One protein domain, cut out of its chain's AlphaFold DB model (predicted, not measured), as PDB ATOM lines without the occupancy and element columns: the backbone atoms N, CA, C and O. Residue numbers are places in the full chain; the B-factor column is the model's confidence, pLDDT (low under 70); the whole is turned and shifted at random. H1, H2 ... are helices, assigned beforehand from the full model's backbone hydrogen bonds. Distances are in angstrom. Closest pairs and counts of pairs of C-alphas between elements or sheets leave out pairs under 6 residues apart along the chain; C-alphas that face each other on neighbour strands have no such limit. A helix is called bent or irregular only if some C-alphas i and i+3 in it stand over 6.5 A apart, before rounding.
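AT A GLANCE: This is residues 256 to 391 of the 675 residues of an uncharacterized protein of Candidatus Korarchaeum cryptofilum (UniProt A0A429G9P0). A two-layered slab of helices is built up along its longest axis from H1 and H2 at one end to H7 and H8 at the other. H2, H3, H5 and H7 make one row, with H1, H4, H6 and H8 behind it; H5 and H6 lie in the middle, and H8 crosses H6 steeply at the far end. The printed part has 136 residues with eight named helices, H1 to H8 in chain order, and no named strand; its class is all helix. It is compact, with a radius of gyration of the C-alphas of 15.3 A and spans of 46 by 34 by 20 A.

HOW THE PARTS SIT: H1, residues 256 to 262, touches no helix. H2, residues 267 to 274, forms a hairpin with H3, residues 279 to 289; their closest C-alphas, of Ser 271 and Ser 281, are 5.0 A apart. H1 is near H3 and near H4, residues 296 to 308. H3 and H4 form another hairpin, at a shallow tilt of 20 degrees, with the C-alphas of Tyr 287 and Val 298 closest at 6.5 A; H4 touches H3 with residues 298 to 302 alone. H5, residues 313 to 329, and H6, residues 340 to 354, form a third hairpin at a steep tilt of 39 degrees, with the C-alphas of Tyr 322 and Gly 347 closest at 4.5 A. H4, H5 and H6 are an up and down bundle, each helix running against the one before it. H6 is the hub, touching three helices: H5, H4 and H8, residues 377 to 386. Its closest C-alphas to H4 are Ser 344 and Asn 297, 5.9 A apart; to H8, they are Phe 350 and Ile 384, 5.9 A apart, at a steep tilt of 62 degrees. H7, residues 362 to 372, only just touches H5, with 3 pairs of C-alphas within 8 A, the closest being Leu 372 and Leu 329 at 6.1 A. H7 and H8 touch only at the corner, and only just, with 3 such pairs; the C-alphas of Met 371 and Ala 380 are closest at 5.2 A. Every O i to N i+4 pair is within hydrogen-bond range in H1, H2, H3, H6, H7 and H8; the counts are 6 of 9 in H4 and 10 of 13 in H5.

IN THESE COORDINATES: H1 begins at C-alpha 256, (7.890, -44.873, -19.012). H4 is 21.2 A long and irregular, with C-alphas 305 and 308 7.5 A apart. H5 is 23.3 A long and only just irregular, with C-alphas 326 and 329 6.6 A apart. H6 is 21.1 A long and begins at (-17.208, -41.534, -16.459). H8 ends at C-alpha 386, (-14.417, -21.824, -18.672).

THE WHOLE: The two C-alphas farthest apart, of Leu 273 and Arg 376, are 46.4 A apart. The printed part has no cut, and no link is long. The mean pLDDT of the printed part is 86.0; residues 256 to 276 are under 70.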
ATOM      1  N   LYS A 256       7.769 -43.494 -18.514       60.03
ATOM      2  CA  LYS A 256       7.890 -44.873 -19.012       60.03
ATOM      3  C   LYS A 256       7.892 -45.897 -17.884       60.03
ATOM      4  O   LYS A 256       7.393 -46.997 -18.086       60.03
ATOM      5  N   ALA A 257       8.452 -45.560 -16.722       58.66
ATOM      6  CA  ALA A 257       8.431 -46.440 -15.551       58.66
ATOM      7  C   ALA A 257       7.013 -46.567 -14.973       58.66
ATOM      8  O   ALA A 257       6.580 -47.672 -14.654       58.66
ATOM      9  N   VAL A 258       6.277 -45.454 -14.916       59.97
ATOM     10  CA  VAL A 258       4.848 -45.423 -14.578       59.97
ATOM     11  C   VAL A 258       4.033 -46.186 -15.601       59.97
ATOM     12  O   VAL A 258       3.330 -47.109 -15.214       59.97
ATOM     13  N   ASP A 259       4.180 -45.887 -16.892       60.09
ATOM     14  CA  ASP A 259       3.460 -46.599 -17.950       60.09
ATOM     15  C   ASP A 259       3.724 -48.118 -17.851       60.09
ATOM     16  O   ASP A 259       2.783 -48.906 -17.875       60.09
ATOM     17  N   LEU A 260       4.969 -48.557 -17.623       59.41
ATOM     18  CA  LEU A 260       5.303 -49.978 -17.456       59.41
ATOM     19  C   LEU A 260       4.700 -50.600 -16.181       59.41
ATOM     20  O   LEU A 260       4.220 -51.736 -16.216       59.41
ATOM     21  N   ALA A 261       4.715 -49.878 -15.058       59.06
ATOM     22  CA  ALA A 261       4.110 -50.331 -13.806       59.06
ATOM     23  C   ALA A 261       2.585 -50.457 -13.931       59.06
ATOM     24  O   ALA A 261       2.011 -51.445 -13.477       59.06
ATOM     25  N   LEU A 262       1.957 -49.504 -14.623       57.72
ATOM     26  CA  LEU A 262       0.520 -49.469 -14.871       57.72
ATOM     27  C   LEU A 262       0.036 -50.594 -15.790       57.72
ATOM     28  O   LEU A 262      -1.073 -51.084 -15.622       57.72
ATOM     29  N   HIS A 263       0.869 -51.047 -16.728       59.16
ATOM     30  CA  HIS A 263       0.501 -52.091 -17.692       59.16
ATOM     31  C   HIS A 263       0.715 -53.530 -17.189       59.16
ATOM     32  O   HIS A 263       0.439 -54.473 -17.929       59.16
ATOM     33  N   THR A 264       1.253 -53.738 -15.982       57.84
ATOM     34  CA  THR A 264       1.718 -55.071 -15.537       57.84
ATOM     35  C   THR A 264       0.974 -55.651 -14.332       57.84
ATOM     36  O   THR A 264       1.400 -56.695 -13.828       57.84
ATOM     37  N   ASP A 265      -0.112 -55.013 -13.867       55.41
ATOM     38  CA  ASP A 265      -0.938 -55.432 -12.710       55.41
ATOM     39  C   ASP A 265      -0.133 -55.735 -11.422       55.41
ATOM     40  O   ASP A 265      -0.617 -56.370 -10.486       55.41
ATOM     41  N   ASN A 266       1.118 -55.269 -11.340       62.59
ATOM     42  CA  ASN A 266       2.067 -55.613 -10.277       62.59
ATOM     43  C   ASN A 266       2.375 -54.433  -9.348       62.59
ATOM     44  O   ASN A 266       3.446 -54.348  -8.752       62.59
ATOM     45  N   PHE A 267       1.415 -53.528  -9.187       59.44
ATOM     46  CA  PHE A 267       1.544 -52.325  -8.370       59.44
ATOM     47  C   PHE A 267       2.049 -52.569  -6.947       59.44
ATOM     48  O   PHE A 267       2.904 -51.828  -6.470       59.44
ATOM     49  N   ASP A 268       1.552 -53.610  -6.277       60.41
ATOM     50  CA  ASP A 268       1.971 -53.921  -4.906       60.41
ATOM     51  C   ASP A 268       3.429 -54.365  -4.848       60.41
ATOM     52  O   ASP A 268       4.186 -53.904  -3.999       60.41
ATOM     53  N   PHE A 269       3.848 -55.184  -5.812       60.91
ATOM     54  CA  PHE A 269       5.220 -55.660  -5.901       60.91
ATOM     55  C   PHE A 269       6.206 -54.514  -6.177       60.91
ATOM     56  O   PHE A 269       7.259 -54.424  -5.549       60.91
ATOM     57  N   ILE A 270       5.853 -53.606  -7.091       58.16
ATOM     58  CA  ILE A 270       6.712 -52.471  -7.439       58.16
ATOM     59  C   ILE A 270       6.747 -51.452  -6.280       58.16
ATOM     60  O   ILE A 270       7.816 -50.954  -5.936       58.16
ATOM     61  N   SER A 271       5.619 -51.195  -5.606       56.75
ATOM     62  CA  SER A 271       5.565 -50.323  -4.418       56.75
ATOM     63  C   SER A 271       6.424 -50.851  -3.255       56.75
ATOM     64  O   SER A 271       7.133 -50.079  -2.603       56.75
ATOM     65  N   GLU A 272       6.434 -52.169  -3.024       64.50
ATOM     66  CA  GLU A 272       7.301 -52.808  -2.022       64.50
ATOM     67  C   GLU A 272       8.795 -52.660  -2.349       64.50
ATOM     68  O   GLU A 272       9.594 -52.427  -1.442       64.50
ATOM     69  N   LEU A 273       9.162 -52.722  -3.633       58.16
ATOM     70  CA  LEU A 273      10.540 -52.586  -4.122       58.16
ATOM     71  C   LEU A 273      11.121 -51.185  -3.913       58.16
ATOM     72  O   LEU A 273      12.269 -51.046  -3.497       58.16
ATOM     73  N   PHE A 274      10.329 -50.144  -4.176       61.06
ATOM     74  CA  PHE A 274      10.767 -48.757  -3.994       61.06
ATOM     75  C   PHE A 274      10.568 -48.252  -2.558       61.06
ATOM     76  O   PHE A 274      11.123 -47.224  -2.185       61.06
ATOM     77  N   GLY A 275       9.831 -48.987  -1.722       63.38
ATOM     78  CA  GLY A 275       9.567 -48.651  -0.327       63.38
ATOM     79  C   GLY A 275       8.356 -47.726  -0.148       63.38
ATOM     80  O   GLY A 275       8.145 -46.778  -0.905       63.38
ATOM     81  N   LYS A 276       7.598 -47.969   0.933       63.75
ATOM     82  CA  LYS A 276       6.269 -47.389   1.251       63.75
ATOM     83  C   LYS A 276       6.211 -45.863   1.476       63.75
ATOM     84  O   LYS A 276       5.185 -45.357   1.912       63.75
ATOM     85  N   LYS A 277       7.313 -45.132   1.291       73.69
ATOM     86  CA  LYS A 277       7.389 -43.672   1.513       73.69
ATOM     87  C   LYS A 277       7.973 -42.900   0.330       73.69
ATOM     88  O   LYS A 277       8.297 -41.725   0.470       73.69
ATOM     89  N   THR A 278       8.139 -43.547  -0.819       79.31
ATOM     90  CA  THR A 278       8.608 -42.872  -2.033       79.31
ATOM     91  C   THR A 278       7.465 -42.175  -2.753       79.31
ATOM     92  O   THR A 278       6.315 -42.607  -2.658       79.31
ATOM     93  N   ASP A 279       7.771 -41.135  -3.529       77.25
ATOM     94  CA  ASP A 279       6.772 -40.498  -4.396       77.25
ATOM     95  C   ASP A 279       6.163 -41.504  -5.382       77.25
ATOM     96  O   ASP A 279       4.967 -41.458  -5.635       77.25
ATOM     97  N   PHE A 280       6.935 -42.513  -5.796       73.62
ATOM     98  CA  PHE A 280       6.441 -43.651  -6.567       73.62
ATOM     99  C   PHE A 280       5.359 -44.464  -5.839       73.62
ATOM    100  O   PHE A 280       4.299 -44.726  -6.405       73.62
ATOM    101  N   SER A 281       5.577 -44.822  -4.569       76.62
ATOM    102  CA  SER A 281       4.552 -45.518  -3.777       76.62
ATOM    103  C   SER A 281       3.277 -44.681  -3.597       76.62
ATOM    104  O   SER A 281       2.181 -45.228  -3.712       76.62
ATOM    105  N   LYS A 282       3.407 -43.354  -3.431       84.44
ATOM    106  CA  LYS A 282       2.262 -42.431  -3.371       84.44
ATOM    107  C   LYS A 282       1.505 -42.379  -4.700       84.44
ATOM    108  O   LYS A 282       0.283 -42.420  -4.698       84.44
ATOM    109  N   THR A 283       2.205 -42.333  -5.838       83.38
ATOM    110  CA  THR A 283       1.582 -42.373  -7.176       83.38
ATOM    111  C   THR A 283       0.712 -43.615  -7.343       83.38
ATOM    112  O   THR A 283      -0.416 -43.519  -7.818       83.38
ATOM    113  N   ILE A 284       1.225 -44.778  -6.933       81.19
ATOM    114  CA  ILE A 284       0.484 -46.041  -6.998       81.19
ATOM    115  C   ILE A 284      -0.748 -46.003  -6.095       81.19
ATOM    116  O   ILE A 284      -1.818 -46.454  -6.502       81.19
ATOM    117  N   GLU A 285      -0.609 -45.479  -4.879       86.75
ATOM    118  CA  GLU A 285      -1.720 -45.352  -3.938       86.75
ATOM    119  C   GLU A 285      -2.829 -44.455  -4.499       86.75
ATOM    120  O   GLU A 285      -3.983 -44.878  -4.529       86.75
ATOM    121  N   ILE A 286      -2.477 -43.290  -5.052       90.31
ATOM    122  CA  ILE A 286      -3.429 -42.378  -5.702       90.31
ATOM    123  C   ILE A 286      -4.095 -43.055  -6.906       90.31
ATOM    124  O   ILE A 286      -5.315 -42.993  -7.052       90.31
ATOM    125  N   TYR A 287      -3.320 -43.742  -7.752       87.44
ATOM    126  CA  TYR A 287      -3.857 -44.462  -8.908       87.44
ATOM    127  C   TYR A 287      -4.911 -45.497  -8.499       87.44
ATOM    128  O   TYR A 287      -5.975 -45.580  -9.109       87.44
ATOM    129  N   LYS A 288      -4.638 -46.263  -7.435       87.19
ATOM    130  CA  LYS A 288      -5.578 -47.243  -6.880       87.19
ATOM    131  C   LYS A 288      -6.794 -46.577  -6.242       87.19
ATOM    132  O   LYS A 288      -7.914 -47.012  -6.492       87.19
ATOM    133  N   GLN A 289      -6.578 -45.535  -5.439       92.12
ATOM    134  CA  GLN A 289      -7.635 -44.784  -4.760       92.12
ATOM    135  C   GLN A 289      -8.647 -44.215  -5.759       92.12
ATOM    136  O   GLN A 289      -9.848 -44.236  -5.499       92.12
ATOM    137  N   LEU A 290      -8.169 -43.730  -6.905       91.06
ATOM    138  CA  LEU A 290      -9.002 -43.147  -7.949       91.06
ATOM    139  C   LEU A 290      -9.476 -44.165  -9.000       91.06
ATOM    140  O   LEU A 290      -9.995 -43.747 -10.027       91.06
ATOM    141  N   ASP A 291      -9.340 -45.476  -8.781       88.62
ATOM    142  CA  ASP A 291      -9.725 -46.517  -9.755       88.62
ATOM    143  C   ASP A 291      -9.137 -46.267 -11.163       88.62
ATOM    144  O   ASP A 291      -9.812 -46.383 -12.188       88.62
ATOM    145  N   GLY A 292      -7.856 -45.893 -11.231       84.06
ATOM    146  CA  GLY A 292      -7.204 -45.478 -12.476       84.06
ATOM    147  C   GLY A 292      -7.141 -46.560 -13.563       84.06
ATOM    148  O   GLY A 292      -6.859 -46.250 -14.719       84.06
ATOM    149  N   ASN A 293      -7.426 -47.823 -13.221       82.00
ATOM    150  CA  ASN A 293      -7.597 -48.912 -14.190       82.00
ATOM    151  C   ASN A 293      -8.841 -48.713 -15.070       82.00
ATOM    152  O   ASN A 293      -8.889 -49.209 -16.194       82.00
ATOM    153  N   ARG A 294      -9.861 -48.022 -14.549       86.38
ATOM    154  CA  ARG A 294     -11.103 -47.702 -15.262       86.38
ATOM    155  C   ARG A 294     -11.149 -46.263 -15.748       86.38
ATOM    156  O   ARG A 294     -11.860 -45.974 -16.703       86.38
ATOM    157  N   ASP A 295     -10.408 -45.377 -15.093       90.06
ATOM    158  CA  ASP A 295     -10.406 -43.951 -15.376       90.06
ATOM    159  C   ASP A 295      -9.090 -43.509 -16.050       90.06
ATOM    160  O   ASP A 295      -8.082 -43.289 -15.368       90.06
ATOM    161  N   PRO A 296      -9.077 -43.325 -17.384       82.81
ATOM    162  CA  PRO A 296      -7.866 -42.937 -18.100       82.81
ATOM    163  C   PRO A 296      -7.358 -41.533 -17.729       82.81
ATOM    164  O   PRO A 296      -6.175 -41.249 -17.930       82.81
ATOM    165  N   ASN A 297      -8.196 -40.651 -17.169       92.81
ATOM    166  CA  ASN A 297      -7.764 -39.306 -16.781       92.81
ATOM    167  C   ASN A 297      -6.959 -39.303 -15.476       92.81
ATOM    168  O   ASN A 297      -6.175 -38.379 -15.263       92.81
ATOM    169  N   VAL A 298      -7.057 -40.351 -14.648       91.00
ATOM    170  CA  VAL A 298      -6.199 -40.505 -13.459       91.00
ATOM    171  C   VAL A 298      -4.734 -40.585 -13.871       91.00
ATOM    172  O   VAL A 298      -3.874 -39.976 -13.240       91.00
ATOM    173  N   LEU A 299      -4.429 -41.281 -14.968       86.38
ATOM    174  CA  LEU A 299      -3.066 -41.324 -15.490       86.38
ATOM    175  C   LEU A 299      -2.586 -39.937 -15.932       86.38
ATOM    176  O   LEU A 299      -1.465 -39.542 -15.611       86.38
ATOM    177  N   SER A 300      -3.428 -39.190 -16.644       90.88
ATOM    178  CA  SER A 300      -3.121 -37.813 -17.044       90.88
ATOM    179  C   SER A 300      -2.870 -36.916 -15.829       90.88
ATOM    180  O   SER A 300      -1.901 -36.159 -15.825       90.88
ATOM    181  N   LEU A 301      -3.678 -37.055 -14.774       92.81
ATOM    182  CA  LEU A 301      -3.514 -36.329 -13.515       92.81
ATOM    183  C   LEU A 301      -2.172 -36.646 -12.845       92.81
ATOM    184  O   LEU A 301      -1.434 -35.741 -12.470       92.81
ATOM    185  N   LEU A 302      -1.813 -37.926 -12.747       89.81
ATOM    186  CA  LEU A 302      -0.541 -38.334 -12.151       89.81
ATOM    187  C   LEU A 302       0.657 -37.838 -12.966       89.81
ATOM    188  O   LEU A 302       1.640 -37.381 -12.387       89.81
ATOM    189  N   LYS A 303       0.574 -37.877 -14.302       87.00
ATOM    190  CA  LYS A 303       1.602 -37.297 -15.185       87.00
ATOM    191  C   LYS A 303       1.752 -35.792 -14.965       87.00
ATOM    192  O   LYS A 303       2.871 -35.288 -15.019       87.00
ATOM    193  N   PHE A 304       0.646 -35.093 -14.706       90.81
ATOM    194  CA  PHE A 304       0.663 -33.680 -14.345       90.81
ATOM    195  C   PHE A 304       1.362 -33.446 -12.995       90.81
ATOM    196  O   PHE A 304       2.282 -32.632 -12.958       90.81
ATOM    197  N   PHE A 305       1.020 -34.205 -11.945       90.62
ATOM    198  CA  PHE A 305       1.670 -34.079 -10.629       90.62
ATOM    199  C   PHE A 305       3.181 -34.330 -10.703       90.62
ATOM    200  O   PHE A 305       4.010 -33.603 -10.179       90.62
ATOM    201  N   LEU A 306       3.587 -35.345 -11.459       84.56
ATOM    202  CA  LEU A 306       4.979 -35.787 -11.506       84.56
ATOM    203  C   LEU A 306       5.871 -34.968 -12.451       84.56
ATOM    204  O   LEU A 306       6.973 -35.410 -12.795       84.56
ATOM    205  N   LYS A 307       5.444 -33.773 -12.873       85.25
ATOM    206  CA  LYS A 307       6.215 -32.914 -13.784       85.25
ATOM    207  C   LYS A 307       7.581 -32.528 -13.206       85.25
ATOM    208  O   LYS A 307       8.561 -32.460 -13.951       85.25
ATOM    209  N   ASP A 308       7.672 -32.328 -11.892       83.50
ATOM    210  CA  ASP A 308       8.923 -32.055 -11.170       83.50
ATOM    211  C   ASP A 308       9.580 -33.324 -10.576       83.50
ATOM    212  O   ASP A 308      10.635 -33.251  -9.935       83.50
ATOM    213  N   LYS A 309       8.992 -34.497 -10.859       80.12
ATOM    214  CA  LYS A 309       9.363 -35.833 -10.361       80.12
ATOM    215  C   LYS A 309       9.163 -36.032  -8.856       80.12
ATOM    216  O   LYS A 309       9.767 -36.950  -8.294       80.12
ATOM    217  N   LYS A 310       8.353 -35.198  -8.204       86.88
ATOM    218  CA  LYS A 310       7.963 -35.327  -6.799       86.88
ATOM    219  C   LYS A 310       6.442 -35.263  -6.680       86.88
ATOM    220  O   LYS A 310       5.756 -34.937  -7.635       86.88
ATOM    221  N   ILE A 311       5.926 -35.655  -5.517       86.25
ATOM    222  CA  ILE A 311       4.518 -35.447  -5.163       86.25
ATOM    223  C   ILE A 311       4.470 -34.582  -3.906       86.25
ATOM    224  O   ILE A 311       4.886 -35.001  -2.815       86.25
ATOM    225  N   SER A 312       3.968 -33.368  -4.084       91.81
ATOM    226  CA  SER A 312       3.726 -32.361  -3.058       91.81
ATOM    227  C   SER A 312       2.505 -32.696  -2.192       91.81
ATOM    228  O   SER A 312       1.682 -33.551  -2.519       91.81
ATOM    229  N   ALA A 313       2.378 -32.016  -1.050       91.06
ATOM    230  CA  ALA A 313       1.205 -32.159  -0.190       91.06
ATOM    231  C   ALA A 313      -0.072 -31.625  -0.861       91.06
ATOM    232  O   ALA A 313      -1.136 -32.213  -0.688       91.06
ATOM    233  N   ASP A 314       0.036 -30.551  -1.646       92.81
ATOM    234  CA  ASP A 314      -1.104 -29.950  -2.343       92.81
ATOM    235  C   ASP A 314      -1.642 -30.861  -3.453       92.81
ATOM    236  O   ASP A 314      -2.855 -31.023  -3.582       92.81
ATOM    237  N   GLU A 315      -0.767 -31.565  -4.174       93.56
ATOM    238  CA  GLU A 315      -1.177 -32.583  -5.149       93.56
ATOM    239  C   GLU A 315      -1.908 -33.747  -4.476       93.56
ATOM    240  O   GLU A 315      -2.965 -34.155  -4.957       93.56
ATOM    241  N   ILE A 316      -1.422 -34.223  -3.322       91.19
ATOM    242  CA  ILE A 316      -2.117 -35.249  -2.524       91.19
ATOM    243  C   ILE A 316      -3.491 -34.741  -2.075       91.19
ATOM    244  O   ILE A 316      -4.481 -35.458  -2.204       91.19
ATOM    245  N   ASN A 317      -3.579 -33.501  -1.592       89.69
ATOM    246  CA  ASN A 317      -4.847 -32.904  -1.172       89.69
ATOM    247  C   ASN A 317      -5.835 -32.787  -2.347       89.69
ATOM    248  O   ASN A 317      -7.031 -33.042  -2.178       89.69
ATOM    249  N   SER A 318      -5.341 -32.483  -3.551       93.75
ATOM    250  CA  SER A 318      -6.166 -32.326  -4.754       93.75
ATOM    251  C   SER A 318      -6.816 -33.621  -5.248       93.75
ATOM    252  O   SER A 318      -7.818 -33.575  -5.959       93.75
ATOM    253  N   VAL A 319      -6.319 -34.787  -4.822       95.06
ATOM    254  CA  VAL A 319      -6.935 -36.095  -5.112       95.06
ATOM    255  C   VAL A 319      -8.377 -36.145  -4.603       95.06
ATOM    256  O   VAL A 319      -9.253 -36.689  -5.273       95.06
ATOM    257  N   SER A 320      -8.641 -35.540  -3.440       95.25
ATOM    258  CA  SER A 320      -9.997 -35.469  -2.883       95.25
ATOM    259  C   SER A 320     -10.929 -34.594  -3.725       95.25
ATOM    260  O   SER A 320     -12.087 -34.955  -3.932       95.25
ATOM    261  N   TYR A 321     -10.415 -33.490  -4.278       96.62
ATOM    262  CA  TYR A 321     -11.158 -32.642  -5.205       96.62
ATOM    263  C   TYR A 321     -11.453 -33.361  -6.517       96.62
ATOM    264  O   TYR A 321     -12.595 -33.340  -6.963       96.62
ATOM    265  N   TYR A 322     -10.468 -34.062  -7.089       97.62
ATOM    266  CA  TYR A 322     -10.674 -34.866  -8.294       97.62
ATOM    267  C   TYR A 322     -11.824 -35.861  -8.104       97.62
ATOM    268  O   TYR A 322     -12.733 -35.922  -8.930       97.62
ATOM    269  N   ALA A 323     -11.804 -36.612  -6.996       96.75
ATOM    270  CA  ALA A 323     -12.841 -37.589  -6.686       96.75
ATOM    271  C   ALA A 323     -14.218 -36.929  -6.522       96.75
ATOM    272  O   ALA A 323     -15.179 -37.397  -7.124       96.75
ATOM    273  N   ARG A 324     -14.313 -35.808  -5.794       96.69
ATOM    274  CA  ARG A 324     -15.580 -35.073  -5.618       96.69
ATOM    275  C   ARG A 324     -16.130 -34.532  -6.935       96.69
ATOM    276  O   ARG A 324     -17.312 -34.695  -7.205       96.69
ATOM    277  N   VAL A 325     -15.293 -33.933  -7.786       97.06
ATOM    278  CA  VAL A 325     -15.736 -33.462  -9.112       97.06
ATOM    279  C   VAL A 325     -16.220 -34.628  -9.966       97.06
ATOM    280  O   VAL A 325     -17.267 -34.546 -10.603       97.06
ATOM    281  N   ARG A 326     -15.468 -35.731  -9.973       96.31
ATOM    282  CA  ARG A 326     -15.811 -36.899 -10.775       96.31
ATOM    283  C   ARG A 326     -17.100 -37.557 -10.292       96.31
ATOM    284  O   ARG A 326     -17.950 -37.883 -11.117       96.31
ATOM    285  N   ASP A 327     -17.238 -37.788  -8.992       95.06
ATOM    286  CA  ASP A 327     -18.237 -38.708  -8.442       95.06
ATOM    287  C   ASP A 327     -19.455 -38.010  -7.825       95.06
ATOM    288  O   ASP A 327     -20.537 -38.602  -7.836       95.06
ATOM    289  N   ASP A 328     -19.305 -36.769  -7.351       95.62
ATOM    290  CA  ASP A 328     -20.324 -36.083  -6.546       95.62
ATOM    291  C   ASP A 328     -20.848 -34.780  -7.174       95.62
ATOM    292  O   ASP A 328     -21.994 -34.418  -6.920       95.62
ATOM    293  N   LEU A 329     -20.053 -34.078  -7.998       96.19
ATOM    294  CA  LEU A 329     -20.472 -32.796  -8.586       96.19
ATOM    295  C   LEU A 329     -21.655 -32.960  -9.545       96.19
ATOM    296  O   LEU A 329     -22.572 -32.146  -9.534       96.19
ATOM    297  N   ILE A 330     -21.644 -34.002 -10.380       95.62
ATOM    298  CA  ILE A 330     -22.766 -34.290 -11.278       95.62
ATOM    299  C   ILE A 330     -23.836 -35.082 -10.511       95.62
ATOM    300  O   ILE A 330     -23.529 -36.152  -9.983       95.62
ATOM    301  N   PRO A 331     -25.105 -34.635 -10.493       94.06
ATOM    302  CA  PRO A 331     -26.204 -35.417  -9.940       94.06
ATOM    303  C   PRO A 331     -26.300 -36.815 -10.564       94.06
ATOM    304  O   PRO A 331     -26.168 -36.992 -11.778       94.06
ATOM    305  N   LYS A 332     -26.562 -37.835  -9.741       93.94
ATOM    306  CA  LYS A 332     -26.572 -39.244 -10.185       93.94
ATOM    307  C   LYS A 332     -27.603 -39.535 -11.272       93.94
ATOM    308  O   LYS A 332     -27.383 -40.409 -12.105       93.94
ATOM    309  N   ASP A 333     -28.725 -38.825 -11.277       92.38
ATOM    310  CA  ASP A 333     -29.755 -38.940 -12.310       92.38
ATOM    311  C   ASP A 333     -29.305 -38.377 -13.669       92.38
ATOM    312  O   ASP A 333     -29.884 -38.745 -14.695       92.38
ATOM    313  N   LEU A 334     -28.233 -37.574 -13.692       94.31
ATOM    314  CA  LEU A 334     -27.586 -37.077 -14.905       94.31
ATOM    315  C   LEU A 334     -26.419 -37.952 -15.398       94.31
ATOM    316  O   LEU A 334     -25.914 -37.723 -16.497       94.31
ATOM    317  N   PHE A 335     -26.016 -38.997 -14.667       94.00
ATOM    318  CA  PHE A 335     -24.945 -39.913 -15.098       94.00
ATOM    319  C   PHE A 335     -25.153 -40.546 -16.482       94.00
ATOM    320  O   PHE A 335     -24.158 -40.717 -17.186       94.00
ATOM    321  N   PRO A 336     -26.386 -40.861 -16.938       93.62
ATOM    322  CA  PRO A 336     -26.592 -41.311 -18.312       93.62
ATOM    323  C   PRO A 336     -26.097 -40.308 -19.365       93.62
ATOM    324  O   PRO A 336     -25.673 -40.727 -20.434       93.62
ATOM    325  N   PHE A 337     -26.117 -39.004 -19.067       94.44
ATOM    326  CA  PHE A 337     -25.678 -37.921 -19.957       94.44
ATOM    327  C   PHE A 337     -24.200 -37.533 -19.758       94.44
ATOM    328  O   PHE A 337     -23.607 -36.878 -20.619       94.44
ATOM    329  N   TRP A 338     -23.622 -37.939 -18.623       94.81
ATOM    330  CA  TRP A 338     -22.269 -37.625 -18.165       94.81
ATOM    331  C   TRP A 338     -21.493 -38.918 -17.872       94.81
ATOM    332  O   TRP A 338     -21.362 -39.331 -16.708       94.81
ATOM    333  N   PRO A 339     -20.979 -39.591 -18.919       93.31
ATOM    334  CA  PRO A 339     -20.210 -40.815 -18.748       93.31
ATOM    335  C   PRO A 339     -18.941 -40.556 -17.920       93.31
ATOM    336  O   PRO A 339     -18.498 -39.413 -17.767       93.31
ATOM    337  N   LEU A 340     -18.366 -41.624 -17.357       93.62
ATOM    338  CA  LEU A 340     -17.208 -41.534 -16.459       93.62
ATOM    339  C   LEU A 340     -16.075 -40.720 -17.091       93.62
ATOM    340  O   LEU A 340     -15.516 -39.853 -16.437       93.62
ATOM    341  N   GLU A 341     -15.794 -40.935 -18.373       93.25
ATOM    342  CA  GLU A 341     -14.719 -40.262 -19.096       93.25
ATOM    343  C   GLU A 341     -14.873 -38.733 -19.103       93.25
ATOM    344  O   GLU A 341     -13.878 -38.022 -18.951       93.25
ATOM    345  N   GLU A 342     -16.102 -38.220 -19.246       94.44
ATOM    346  CA  GLU A 342     -16.385 -36.779 -19.215       94.44
ATOM    347  C   GLU A 342     -16.277 -36.215 -17.794       94.44
ATOM    348  O   GLU A 342     -15.616 -35.196 -17.588       94.44
ATOM    349  N   ARG A 343     -16.846 -36.907 -16.798       96.06
ATOM    350  CA  ARG A 343     -16.758 -36.494 -15.384       96.06
ATOM    351  C   ARG A 343     -15.315 -36.477 -14.883       96.06
ATOM    352  O   ARG A 343     -14.888 -35.549 -14.202       96.06
ATOM    353  N   SER A 344     -14.535 -37.476 -15.270       96.25
ATOM    354  CA  SER A 344     -13.117 -37.580 -14.947       96.25
ATOM    355  C   SER A 344     -12.273 -36.520 -15.649       96.25
ATOM    356  O   SER A 344     -11.352 -35.966 -15.049       96.25
ATOM    357  N   LYS A 345     -12.601 -36.181 -16.902       96.62
ATOM    358  CA  LYS A 345     -11.968 -35.061 -17.609       96.62
ATOM    359  C   LYS A 345     -12.241 -33.738 -16.890       96.62
ATOM    360  O   LYS A 345     -11.318 -32.938 -16.751       96.62
ATOM    361  N   LEU A 346     -13.463 -33.535 -16.400       96.94
ATOM    362  CA  LEU A 346     -13.822 -32.363 -15.605       96.94
ATOM    363  C   LEU A 346     -13.025 -32.309 -14.292       96.94
ATOM    364  O   LEU A 346     -12.459 -31.270 -13.961       96.94
ATOM    365  N   GLY A 347     -12.899 -33.440 -13.588       97.38
ATOM    366  CA  GLY A 347     -12.067 -33.551 -12.383       97.38
ATOM    367  C   GLY A 347     -10.595 -33.247 -12.650       97.38
ATOM    368  O   GLY A 347      -9.958 -32.521 -11.887       97.38
ATOM    369  N   TYR A 348     -10.059 -33.735 -13.769       97.06
ATOM    370  CA  TYR A 348      -8.707 -33.403 -14.210       97.06
ATOM    371  C   TYR A 348      -8.557 -31.897 -14.463       97.06
ATOM    372  O   TYR A 348      -7.641 -31.281 -13.920       97.06
ATOM    373  N   GLN A 349      -9.475 -31.290 -15.225       97.00
ATOM    374  CA  GLN A 349      -9.464 -29.849 -15.502       97.00
ATOM    375  C   GLN A 349      -9.495 -29.028 -14.210       97.00
ATOM    376  O   GLN A 349      -8.650 -28.150 -14.039       97.00
ATOM    377  N   PHE A 350     -10.388 -29.368 -13.280       96.94
ATOM    378  CA  PHE A 350     -10.500 -28.720 -11.974       96.94
ATOM    379  C   PHE A 350      -9.174 -28.719 -11.210       96.94
ATOM    380  O   PHE A 350      -8.672 -27.663 -10.829       96.94
ATOM    381  N   CYS A 351      -8.556 -29.893 -11.044       96.19
ATOM    382  CA  CYS A 351      -7.295 -30.003 -10.315       96.19
ATOM    383  C   CYS A 351      -6.149 -29.277 -11.023       96.19
ATOM    384  O   CYS A 351      -5.336 -28.642 -10.358       96.19
ATOM    385  N   THR A 352      -6.081 -29.326 -12.356       95.00
ATOM    386  CA  THR A 352      -5.034 -28.600 -13.095       95.00
ATOM    387  C   THR A 352      -5.172 -27.083 -13.000       95.00
ATOM    388  O   THR A 352      -4.160 -26.391 -13.033       95.00
ATOM    389  N   GLN A 353      -6.397 -26.563 -12.863       94.75
ATOM    390  CA  GLN A 353      -6.624 -25.137 -12.637       94.75
ATOM    391  C   GLN A 353      -6.193 -24.735 -11.228       94.75
ATOM    392  O   GLN A 353      -5.418 -23.794 -11.084       94.75
ATOM    393  N   LEU A 354      -6.612 -25.500 -10.213       93.19
ATOM    394  CA  LEU A 354      -6.232 -25.262  -8.816       93.19
ATOM    395  C   LEU A 354      -4.730 -25.361  -8.554       93.19
ATOM    396  O   LEU A 354      -4.249 -24.754  -7.615       93.19
ATOM    397  N   LEU A 355      -4.003 -26.160  -9.334       93.38
ATOM    398  CA  LEU A 355      -2.562 -26.377  -9.182       93.38
ATOM    399  C   LEU A 355      -1.754 -25.674 -10.277       93.38
ATOM    400  O   LEU A 355      -0.632 -26.086 -10.580       93.38
ATOM    401  N   SER A 356      -2.313 -24.647 -10.921       91.00
ATOM    402  CA  SER A 356      -1.674 -24.008 -12.076       91.00
ATOM    403  C   SER A 356      -0.302 -23.391 -11.749       91.00
ATOM    404  O   SER A 356       0.594 -23.411 -12.599       91.00
ATOM    405  N   ASP A 357      -0.096 -22.932 -10.509       89.19
ATOM    406  CA  ASP A 357       1.179 -22.427  -9.979       89.19
ATOM    407  C   ASP A 357       1.945 -23.459  -9.112       89.19
ATOM    408  O   ASP A 357       3.025 -23.170  -8.584       89.19
ATOM    409  N   GLY A 358       1.407 -24.679  -9.004       87.75
ATOM    410  CA  GLY A 358       1.941 -25.784  -8.209       87.75
ATOM    411  C   GLY A 358       1.586 -25.749  -6.718       87.75
ATOM    412  O   GLY A 358       2.148 -26.542  -5.961       87.75
ATOM    413  N   LYS A 359       0.707 -24.846  -6.272       92.06
ATOM    414  CA  LYS A 359       0.230 -24.756  -4.884       92.06
ATOM    415  C   LYS A 359      -1.280 -24.549  -4.859       92.06
ATOM    416  O   LYS A 359      -1.867 -24.196  -5.865       92.06
ATOM    417  N   ILE A 360      -1.903 -24.793  -3.706       91.56
ATOM    418  CA  ILE A 360      -3.318 -24.453  -3.491       91.56
ATOM    419  C   ILE A 360      -3.405 -23.490  -2.310       91.56
ATOM    420  O   ILE A 360      -3.222 -23.870  -1.147       91.56
ATOM    421  N   THR A 361      -3.693 -22.232  -2.604       90.50
ATOM    422  CA  THR A 361      -3.904 -21.180  -1.610       90.50
ATOM    423  C   THR A 361      -5.205 -21.395  -0.825       90.50
ATOM    424  O   THR A 361      -6.121 -22.092  -1.260       90.50
ATOM    425  N   GLU A 362      -5.328 -20.778   0.355       90.06
ATOM    426  CA  GLU A 362      -6.581 -20.821   1.136       90.06
ATOM    427  C   GLU A 362      -7.766 -20.203   0.385       90.06
ATOM    428  O   GLU A 362      -8.918 -20.588   0.586       90.06
ATOM    429  N   GLU A 363      -7.481 -19.256  -0.500       86.31
ATOM    430  CA  GLU A 363      -8.491 -18.626  -1.326       86.31
ATOM    431  C   GLU A 363      -9.006 -19.566  -2.420       86.31
ATOM    432  O   GLU A 363     -10.214 -19.761  -2.533       86.31
ATOM    433  N   GLU A 364      -8.109 -20.227  -3.154       88.44
ATOM    434  CA  GLU A 364      -8.475 -21.246  -4.145       88.44
ATOM    435  C   GLU A 364      -9.247 -22.400  -3.503       88.44
ATOM    436  O   GLU A 364     -10.237 -22.859  -4.070       88.44
ATOM    437  N   LYS A 365      -8.878 -22.822  -2.283       90.62
ATOM    438  CA  LYS A 365      -9.671 -23.797  -1.509       90.62
ATOM    439  C   LYS A 365     -11.084 -23.288  -1.252       90.62
ATOM    440  O   LYS A 365     -12.041 -24.038  -1.413       90.62
ATOM    441  N   LYS A 366     -11.236 -22.021  -0.863       90.12
ATOM    442  CA  LYS A 366     -12.553 -21.426  -0.615       90.12
ATOM    443  C   LYS A 366     -13.400 -21.395  -1.891       90.12
ATOM    444  O   LYS A 366     -14.565 -21.773  -1.833       90.12
ATOM    445  N   VAL A 367     -12.827 -20.982  -3.023       89.56
ATOM    446  CA  VAL A 367     -13.511 -20.987  -4.330       89.56
ATOM    447  C   VAL A 367     -13.896 -22.411  -4.731       89.56
ATOM    448  O   VAL A 367     -15.051 -22.653  -5.078       89.56
ATOM    449  N   ALA A 368     -12.966 -23.360  -4.607       92.50
ATOM    450  CA  ALA A 368     -13.198 -24.773  -4.885       92.50
ATOM    451  C   ALA A 368     -14.368 -25.325  -4.065       92.50
ATOM    452  O   ALA A 368     -15.266 -25.956  -4.617       92.50
ATOM    453  N   GLU A 369     -14.402 -25.051  -2.759       93.75
ATOM    454  CA  GLU A 369     -15.495 -25.499  -1.896       93.75
ATOM    455  C   GLU A 369     -16.830 -24.836  -2.234       93.75
ATOM    456  O   GLU A 369     -17.860 -25.503  -2.174       93.75
ATOM    457  N   ILE A 370     -16.847 -23.558  -2.623       93.00
ATOM    458  CA  ILE A 370     -18.083 -22.906  -3.079       93.00
ATOM    459  C   ILE A 370     -18.601 -23.590  -4.348       93.00
ATOM    460  O   ILE A 370     -19.776 -23.937  -4.409       93.00
ATOM    461  N   MET A 371     -17.733 -23.837  -5.332       92.31
ATOM    462  CA  MET A 371     -18.121 -24.479  -6.591       92.31
ATOM    463  C   MET A 371     -18.606 -25.919  -6.390       92.31
ATOM    464  O   MET A 371     -19.606 -26.318  -6.979       92.31
ATOM    465  N   LEU A 372     -17.938 -26.702  -5.540       93.81
ATOM    466  CA  LEU A 372     -18.304 -28.100  -5.286       93.81
ATOM    467  C   LEU A 372     -19.599 -28.265  -4.489       93.81
ATOM    468  O   LEU A 372     -20.195 -29.338  -4.523       93.81
ATOM    469  N   ASN A 373     -20.016 -27.229  -3.766       93.38
ATOM    470  CA  ASN A 373     -21.266 -27.210  -3.010       93.38
ATOM    471  C   ASN A 373     -22.297 -26.252  -3.632       93.38
ATOM    472  O   ASN A 373     -23.262 -25.871  -2.967       93.38
ATOM    473  N   PHE A 374     -22.085 -25.833  -4.884       91.00
ATOM    474  CA  PHE A 374     -22.970 -24.898  -5.560       91.00
ATOM    475  C   PHE A 374     -24.330 -25.554  -5.811       91.00
ATOM    476  O   PHE A 374     -24.404 -26.679  -6.303       91.00
ATOM    477  N   GLU A 375     -25.418 -24.851  -5.491       88.81
ATOM    478  CA  GLU A 375     -26.777 -25.414  -5.550       88.81
ATOM    479  C   GLU A 375     -27.170 -25.866  -6.966       88.81
ATOM    480  O   GLU A 375     -27.935 -26.813  -7.136       88.81
ATOM    481  N   ARG A 376     -26.606 -25.208  -7.985       87.69
ATOM    482  CA  ARG A 376     -26.789 -25.528  -9.403       87.69
ATOM    483  C   ARG A 376     -25.504 -26.161  -9.949       87.69
ATOM    484  O   ARG A 376     -24.681 -25.452 -10.526       87.69
ATOM    485  N   PRO A 377     -25.291 -27.479  -9.800       91.56
ATOM    486  CA  PRO A 377     -24.013 -28.114 -10.130       91.56
ATOM    487  C   PRO A 377     -23.561 -27.870 -11.574       91.56
ATOM    488  O   PRO A 377     -22.365 -27.783 -11.838       91.56
ATOM    489  N   MET A 378     -24.497 -27.683 -12.508       92.31
ATOM    490  CA  MET A 378     -24.164 -27.391 -13.903       92.31
ATOM    491  C   MET A 378     -23.532 -26.010 -14.114       92.31
ATOM    492  O   MET A 378     -22.668 -25.881 -14.981       92.31
ATOM    493  N   VAL A 379     -23.844 -25.022 -13.272       90.44
ATOM    494  CA  VAL A 379     -23.140 -23.728 -13.252       90.44
ATOM    495  C   VAL A 379     -21.683 -23.939 -12.847       90.44
ATOM    496  O   VAL A 379     -20.772 -23.439 -13.506       90.44
ATOM    497  N   ALA A 380     -21.438 -24.751 -11.812       93.19
ATOM    498  CA  ALA A 380     -20.080 -25.092 -11.399       93.19
ATOM    499  C   ALA A 380     -19.329 -25.834 -12.513       93.19
ATOM    500  O   ALA A 380     -18.215 -25.441 -12.844       93.19
ATOM    501  N   VAL A 381     -19.944 -26.832 -13.158       94.44
ATOM    502  CA  VAL A 381     -19.367 -27.546 -14.313       94.44
ATOM    503  C   VAL A 381     -18.929 -26.575 -15.409       94.44
ATOM    504  O   VAL A 381     -17.782 -26.634 -15.854       94.44
ATOM    505  N   ARG A 382     -19.800 -25.641 -15.810       90.12
ATOM    506  CA  ARG A 382     -19.461 -24.617 -16.809       90.12
ATOM    507  C   ARG A 382     -18.349 -23.693 -16.334       90.12
ATOM    508  O   ARG A 382     -17.450 -23.384 -17.113       90.12
ATOM    509  N   GLY A 383     -18.360 -23.316 -15.060       91.75
ATOM    510  CA  GLY A 383     -17.277 -22.570 -14.431       91.75
ATOM    511  C   GLY A 383     -15.920 -23.255 -14.604       91.75
ATOM    512  O   GLY A 383     -14.950 -22.621 -15.025       91.75
ATOM    513  N   ILE A 384     -15.862 -24.565 -14.360       94.31
ATOM    514  CA  ILE A 384     -14.649 -25.373 -14.551       94.31
ATOM    515  C   ILE A 384     -14.251 -25.394 -16.028       94.31
ATOM    516  O   ILE A 384     -13.093 -25.148 -16.353       94.31
ATOM    517  N   GLU A 385     -15.188 -25.637 -16.945       92.12
ATOM    518  CA  GLU A 385     -14.901 -25.652 -18.387       92.12
ATOM    519  C   GLU A 385     -14.371 -24.305 -18.904       92.12
ATOM    520  O   GLU A 385     -13.534 -24.278 -19.811       92.12
ATOM    521  N   LYS A 386     -14.837 -23.190 -18.325       89.38
ATOM    522  CA  LYS A 386     -14.417 -21.824 -18.672       89.38
ATOM    523  C   LYS A 386     -13.181 -21.341 -17.916       89.38
ATOM    524  O   LYS A 386     -12.619 -20.318 -18.297       89.38
ATOM    525  N   GLY A 387     -12.725 -22.081 -16.909       91.06
ATOM    526  CA  GLY A 387     -11.517 -21.752 -16.162       91.06
ATOM    527  C   GLY A 387     -11.697 -20.649 -15.123       91.06
ATOM    528  O   GLY A 387     -10.720 -19.974 -14.811       91.06
ATOM    529  N   ILE A 388     -12.904 -20.462 -14.575       88.94
ATOM    530  CA  ILE A 388     -13.184 -19.352 -13.643       88.94
ATOM    531  C   ILE A 388     -12.352 -19.418 -12.352       88.94
ATOM    532  O   ILE A 388     -12.131 -18.403 -11.700       88.94
ATOM    533  N   ILE A 389     -11.853 -20.609 -12.002       88.44
ATOM    534  CA  ILE A 389     -10.984 -20.848 -10.840       88.44
ATOM    535  C   ILE A 389      -9.659 -20.091 -10.968       88.44
ATOM    536  O   ILE A 389      -9.083 -19.702  -9.959       88.44
ATOM    537  N   LEU A 390      -9.180 -19.869 -12.197       89.06
ATOM    538  CA  LEU A 390      -7.899 -19.208 -12.450       89.06
ATOM    539  C   LEU A 390      -7.933 -17.701 -12.157       89.06
ATOM    540  O   LEU A 390      -6.880 -17.105 -11.952       89.06
ATOM    541  N   ASP A 391      -9.117 -17.081 -12.180       89.38
ATOM    542  CA  ASP A 391      -9.283 -15.643 -11.953       89.38
ATOM    543  C   ASP A 391     -10.669 -15.324 -11.354       89.38
ATOM    544  O   ASP A 391     -11.525 -14.733 -12.015       89.38
TER     545      ASP A 391